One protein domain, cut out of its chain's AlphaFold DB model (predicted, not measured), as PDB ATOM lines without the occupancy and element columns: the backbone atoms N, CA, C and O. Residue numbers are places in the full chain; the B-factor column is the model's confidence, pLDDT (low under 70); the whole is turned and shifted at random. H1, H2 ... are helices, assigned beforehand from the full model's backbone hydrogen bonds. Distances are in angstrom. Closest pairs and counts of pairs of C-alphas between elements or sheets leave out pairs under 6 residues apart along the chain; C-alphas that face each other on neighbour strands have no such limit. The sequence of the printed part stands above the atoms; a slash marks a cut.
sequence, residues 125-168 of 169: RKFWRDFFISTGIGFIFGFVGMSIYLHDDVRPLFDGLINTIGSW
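What this domain is: This is residues 125 to 168 of the 169 residues of an uncharacterized protein of Psychrosphaera sp. MTZ26 (UniProt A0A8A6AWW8). Two helices make an open V: the long H1 is one arm, the shorter H2 the other, and a tight link makes the corner. The free parts of the arms are residues 125 to 144 and 159 to 168. The printed part has 44 residues, with H1 then H2, no named strand, and the class all helix. It is extended and flat, with a radius of gyration of the C-alphas of 14.4 A and spans of 42 by 27 by 7 A.

How they stand to each other: Start at H1, residues 125 to 150, and go on to H2, residues 155 to 166. They are close but not clearly touching; look at their closest C-alphas, those of Tyr 149 and Arg 155, 6.2 A apart. Their lines stand at a steep tilt of 50 degrees, opposite ways. In H1 and H2 every O i to N i+4 pair is within hydrogen-bond range.

Where its parts are: Find C-alpha 125 at (181.256, 195.524, 190.210); from there H1 runs 37.4 A to C-alpha 150 at (173.104, 159.193, 186.973). H2 runs 16.4 A from C-alpha 155 to C-alpha 166 at (195.078, 162.451, 185.750).

The domain as a whole: The two C-alphas farthest apart, those of Arg 125 and Asp 153, are 43.1 A apart. The printed part has no cut. Residues 152, 154 to 155, 157 to 158, 166 and 168 have pLDDT under 70.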
ATOM      1  N   ARG A 125     182.025 195.998 191.370       80.25
ATOM      2  CA  ARG A 125     181.256 195.524 190.210       80.25
ATOM      3  C   ARG A 125     182.010 194.468 189.402       80.25
ATOM      4  O   ARG A 125     181.404 193.478 189.008       80.25
ATOM      5  N   LYS A 126     183.316 194.664 189.167       78.81
ATOM      6  CA  LYS A 126     184.152 193.667 188.473       78.81
ATOM      7  C   LYS A 126     184.245 192.380 189.301       78.81
ATOM      8  O   LYS A 126     184.002 191.315 188.755       78.81
ATOM      9  N   PHE A 127     184.483 192.492 190.611       79.25
ATOM     10  CA  PHE A 127     184.545 191.333 191.509       79.25
ATOM     11  C   PHE A 127     183.257 190.495 191.486       79.25
ATOM     12  O   PHE A 127     183.314 189.296 191.238       79.25
ATOM     13  N   TRP A 128     182.092 191.124 191.677       81.88
ATOM     14  CA  TRP A 128     180.812 190.409 191.669       81.88
ATOM     15  C   TRP A 128     180.479 189.799 190.308       81.88
ATOM     16  O   TRP A 128     179.982 188.680 190.245       81.88
ATOM     17  N   ARG A 129     180.780 190.503 189.211       85.81
ATOM     18  CA  ARG A 129     180.598 189.963 187.861       85.81
ATOM     19  C   ARG A 129     181.425 188.695 187.662       85.81
ATOM     20  O   ARG A 129     180.890 187.694 187.201       85.81
ATOM     21  N   ASP A 130     182.705 188.739 188.013       84.19
ATOM     22  CA  ASP A 130     183.610 187.610 187.811       84.19
ATOM     23  C   ASP A 130     183.218 186.428 188.732       84.19
ATOM     24  O   ASP A 130     183.211 185.279 188.290       84.19
ATOM     25  N   PHE A 131     182.770 186.708 189.965       89.19
ATOM     26  CA  PHE A 131     182.230 185.705 190.893       89.19
ATOM     27  C   PHE A 131     180.981 184.999 190.345       89.19
ATOM     28  O   PHE A 131     180.911 183.770 190.359       89.19
ATOM     29  N   PHE A 132     180.007 185.749 189.819       90.38
ATOM     30  CA  PHE A 132     178.792 185.161 189.249       90.38
ATOM     31  C   PHE A 132     179.065 184.364 187.974       90.38
ATOM     32  O   PHE A 132     178.475 183.302 187.794       90.38
ATOM     33  N   ILE A 133     179.974 184.831 187.113       91.19
ATOM     34  CA  ILE A 133     180.378 184.084 185.914       91.19
ATOM     35  C   ILE A 133     181.012 182.750 186.316       91.19
ATOM     36  O   ILE A 133     180.610 181.704 185.814       91.19
ATOM     37  N   SER A 134     181.964 182.772 187.252       88.38
ATOM     38  CA  SER A 134     182.631 181.556 187.721       88.38
ATOM     39  C   SER A 134     181.659 180.590 188.399       88.38
ATOM     40  O   SER A 134     181.688 179.398 188.105       88.38
ATOM     41  N   THR A 135     180.757 181.103 189.239       91.75
ATOM     42  CA  THR A 135     179.724 180.293 189.900       91.75
ATOM     43  C   THR A 135     178.783 179.659 188.877       91.75
ATOM     44  O   THR A 135     178.479 178.476 188.985       91.75
ATOM     45  N   GLY A 136     178.364 180.407 187.850       91.81
ATOM     46  CA  GLY A 136     177.516 179.886 186.777       91.81
ATOM     47  C   GLY A 136     178.191 178.766 185.983       91.81
ATOM     48  O   GLY A 136     177.584 177.721 185.770       91.81
ATOM     49  N   ILE A 137     179.464 178.943 185.608       91.19
ATOM     50  CA  ILE A 137     180.250 177.899 184.932       91.19
ATOM     51  C   ILE A 137     180.363 176.660 185.828       91.19
ATOM     52  O   ILE A 137     180.066 175.556 185.380       91.19
ATOM     53  N   GLY A 138     180.728 176.839 187.101       91.81
ATOM     54  CA  GLY A 138     180.841 175.735 188.055       91.81
ATOM     55  C   GLY A 138     179.527 174.973 188.239       91.81
ATOM     56  O   GLY A 138     179.529 173.746 188.273       91.81
ATOM     57  N   PHE A 139     178.397 175.682 188.283       92.69
ATOM     58  CA  PHE A 139     177.078 175.069 188.419       92.69
ATOM     59  C   PHE A 139     176.690 174.236 187.188       92.69
ATOM     60  O   PHE A 139     176.187 173.126 187.338       92.69
ATOM     61  N   ILE A 140     176.977 174.727 185.976       90.56
ATOM     62  CA  ILE A 140     176.725 173.984 184.730       90.56
ATOM     63  C   ILE A 140     177.584 172.717 184.679       90.56
ATOM     64  O   ILE A 140     177.056 171.634 184.437       90.56
ATOM     65  N   PHE A 141     178.888 172.829 184.951       88.81
ATOM     66  CA  PHE A 141     179.786 171.670 184.978       88.81
ATOM     67  C   PHE A 141     179.372 170.647 186.041       88.81
ATOM     68  O   PHE A 141     179.355 169.450 185.759       88.81
ATOM     69  N   GLY A 142     178.982 171.105 187.233       89.19
ATOM     70  CA  GLY A 142     178.475 170.235 188.293       89.19
ATOM     71  C   GLY A 142     177.181 169.517 187.902       89.19
ATOM     72  O   GLY A 142     177.064 168.312 188.105       89.19
ATOM     73  N   PHE A 143     176.230 170.225 187.287       88.81
ATOM     74  CA  PHE A 143     174.962 169.642 186.841       88.81
ATOM     75  C   PHE A 143     175.153 168.619 185.713       88.81
ATOM     76  O   PHE A 143     174.552 167.546 185.752       88.81
ATOM     77  N   VAL A 144     176.018 168.911 184.737       86.94
ATOM     78  CA  VAL A 144     176.356 167.971 183.653       86.94
ATOM     79  C   VAL A 144     177.070 166.740 184.205       86.94
ATOM     80  O   VAL A 144     176.668 165.624 183.888       86.94
ATOM     81  N   GLY A 145     178.067 166.916 185.077       83.62
ATOM     82  CA  GLY A 145     178.756 165.798 185.727       83.62
ATOM     83  C   GLY A 145     177.801 164.909 186.527       83.62
ATOM     84  O   GLY A 145     177.837 163.690 186.390       83.62
ATOM     85  N   MET A 146     176.884 165.510 187.292       85.25
ATOM     86  CA  MET A 146     175.856 164.770 188.032       85.25
ATOM     87  C   MET A 146     174.883 164.038 187.097       85.25
ATOM     88  O   MET A 146     174.509 162.899 187.363       85.25
ATOM     89  N   SER A 147     174.494 164.664 185.985       81.19
ATOM     90  CA  SER A 147     173.588 164.057 185.001       81.19
ATOM     91  C   SER A 147     174.231 162.859 184.296       81.19
ATOM     92  O   SER A 147     173.571 161.844 184.097       81.19
ATOM     93  N   ILE A 148     175.527 162.940 183.974       77.56
ATOM     94  CA  ILE A 148     176.308 161.820 183.424       77.56
ATOM     95  C   ILE A 148     176.464 160.711 184.469       77.56
ATOM     96  O   ILE A 148     176.294 159.543 184.144       77.56
ATOM     97  N   TYR A 149     176.731 161.061 185.730       75.69
ATOM     98  CA  TYR A 149     176.853 160.081 186.809       75.69
ATOM     99  C   TYR A 149     175.557 159.297 187.048       75.69
ATOM    100  O   TYR A 149     175.618 158.147 187.458       75.69
ATOM    101  N   LEU A 150     174.385 159.888 186.811       77.69
ATOM    102  CA  LEU A 150     173.104 159.193 186.973       77.69
ATOM    103  C   LEU A 150     172.730 158.301 185.776       77.69
ATOM    104  O   LEU A 150     171.861 157.446 185.925       77.69
ATOM    105  N   HIS A 151     173.378 158.464 184.618       71.94
ATOM    106  CA  HIS A 151     173.169 157.622 183.439       71.94
ATOM    107  C   HIS A 151     174.291 156.579 183.306       71.94
ATOM    108  O   HIS A 151     175.411 156.892 182.907       71.94
ATOM    109  N   ASP A 152     173.977 155.315 183.609       66.81
ATOM    110  CA  ASP A 152     174.944 154.205 183.644       66.81
ATOM    111  C   ASP A 152     175.693 153.968 182.317       66.81
ATOM    112  O   ASP A 152     176.860 153.579 182.341       66.81
ATOM    113  N   ASP A 153     175.082 154.289 181.173       70.56
ATOM    114  CA  ASP A 153     175.660 154.049 179.841       70.56
ATOM    115  C   ASP A 153     176.884 154.925 179.502       70.56
ATOM    116  O   ASP A 153     177.689 154.564 178.646       70.56
ATOM    117  N   VAL A 154     177.053 156.080 180.159       68.25
ATOM    118  CA  VAL A 154     178.119 157.062 179.851       68.25
ATOM    119  C   VAL A 154     179.213 157.156 180.918       68.25
ATOM    120  O   VAL A 154     180.252 157.774 180.667       68.25
ATOM    121  N   ARG A 155     179.046 156.483 182.067       66.75
ATOM    122  CA  ARG A 155     180.082 156.361 183.111       66.75
ATOM    123  C   ARG A 155     181.445 155.863 182.589       66.75
ATOM    124  O   ARG A 155     182.436 156.537 182.866       66.75
ATOM    125  N   PRO A 156     181.544 154.780 181.781       70.88
ATOM    126  CA  PRO A 156     182.849 154.258 181.359       70.88
ATOM    127  C   PRO A 156     183.616 155.205 180.419       70.88
ATOM    128  O   PRO A 156     184.847 155.207 180.414       70.88
ATOM    129  N   LEU A 157     182.911 156.049 179.654       68.75
ATOM    130  CA  LEU A 157     183.525 157.091 178.821       68.75
ATOM    131  C   LEU A 157     184.123 158.213 179.688       68.75
ATOM    132  O   LEU A 157     185.209 158.718 179.405       68.75
ATOM    133  N   PHE A 158     183.411 158.599 180.751       67.56
ATOM    134  CA  PHE A 158     183.819 159.674 181.652       67.56
ATOM    135  C   PHE A 158     185.015 159.266 182.527       67.56
ATOM    136  O   PHE A 158     185.970 160.033 182.655       67.56
ATOM    137  N   ASP A 159     185.018 158.031 183.039       71.50
ATOM    138  CA  ASP A 159     186.136 157.470 183.809       71.50
ATOM    139  C   ASP A 159     187.418 157.369 182.967       71.50
ATOM    140  O   ASP A 159     188.511 157.689 183.439       71.50
ATOM    141  N   GLY A 160     187.301 156.998 181.685       76.06
ATOM    142  CA  GLY A 160     188.433 157.002 180.752       76.06
ATOM    143  C   GLY A 160     189.030 158.399 180.542       76.06
ATOM    144  O   GLY A 160     190.251 158.558 180.466       76.06
ATOM    145  N   LEU A 161     188.182 159.427 180.510       71.69
ATOM    146  CA  LEU A 161     188.592 160.817 180.312       71.69
ATOM    147  C   LEU A 161     189.279 161.390 181.565       71.69
ATOM    148  O   LEU A 161     190.334 162.014 181.447       71.69
ATOM    149  N   ILE A 162     188.753 161.113 182.764       74.94
ATOM    150  CA  ILE A 162     189.377 161.514 184.038       74.94
ATOM    151  C   ILE A 162     190.748 160.853 184.210       74.94
ATOM    152  O   ILE A 162     191.714 161.538 184.538       74.94
ATOM    153  N   ASN A 163     190.862 159.550 183.937       74.44
ATOM    154  CA  ASN A 163     192.130 158.827 184.059       74.44
ATOM    155  C   ASN A 163     193.191 159.328 183.068       74.44
ATOM    156  O   ASN A 163     194.368 159.399 183.411       74.44
ATOM    157  N   THR A 164     192.776 159.738 181.866       76.62
ATOM    158  CA  THR A 164     193.684 160.320 180.866       76.62
ATOM    159  C   THR A 164     194.167 161.712 181.274       76.62
ATOM    160  O   THR A 164     195.316 162.060 181.033       76.62
ATOM    161  N   ILE A 165     193.324 162.528 181.911       72.06
ATOM    162  CA  ILE A 165     193.741 163.848 182.413       72.06
ATOM    163  C   ILE A 165     194.620 163.703 183.664       72.06
ATOM    164  O   ILE A 165     195.602 164.427 183.811       72.06
ATOM    165  N   GLY A 166     194.306 162.746 184.542       68.00
ATOM    166  CA  GLY A 166     195.078 162.451 185.750       68.00
ATOM    167  C   GLY A 166     196.460 161.850 185.488       68.00
ATOM    168  O   GLY A 166     197.307 161.924 186.362       68.00
ATOM    169  N   SER A 167     196.726 161.296 184.299       71.69
ATOM    170  CA  SER A 167     198.072 160.835 183.926       71.69
ATOM    171  C   SER A 167     198.987 161.954 183.408       71.69
ATOM    172  O   SER A 167     200.153 161.697 183.117       71.69
ATOM    173  N   TRP A 168     198.456 163.169 183.220       60.47
ATOM    174  CA  TRP A 168     199.192 164.354 182.752       60.47
ATOM    175  C   TRP A 168     199.527 165.350 183.877       60.47
ATOM    176  O   TRP A 168     200.199 166.350 183.612       60.47
TER     177      TRP A 168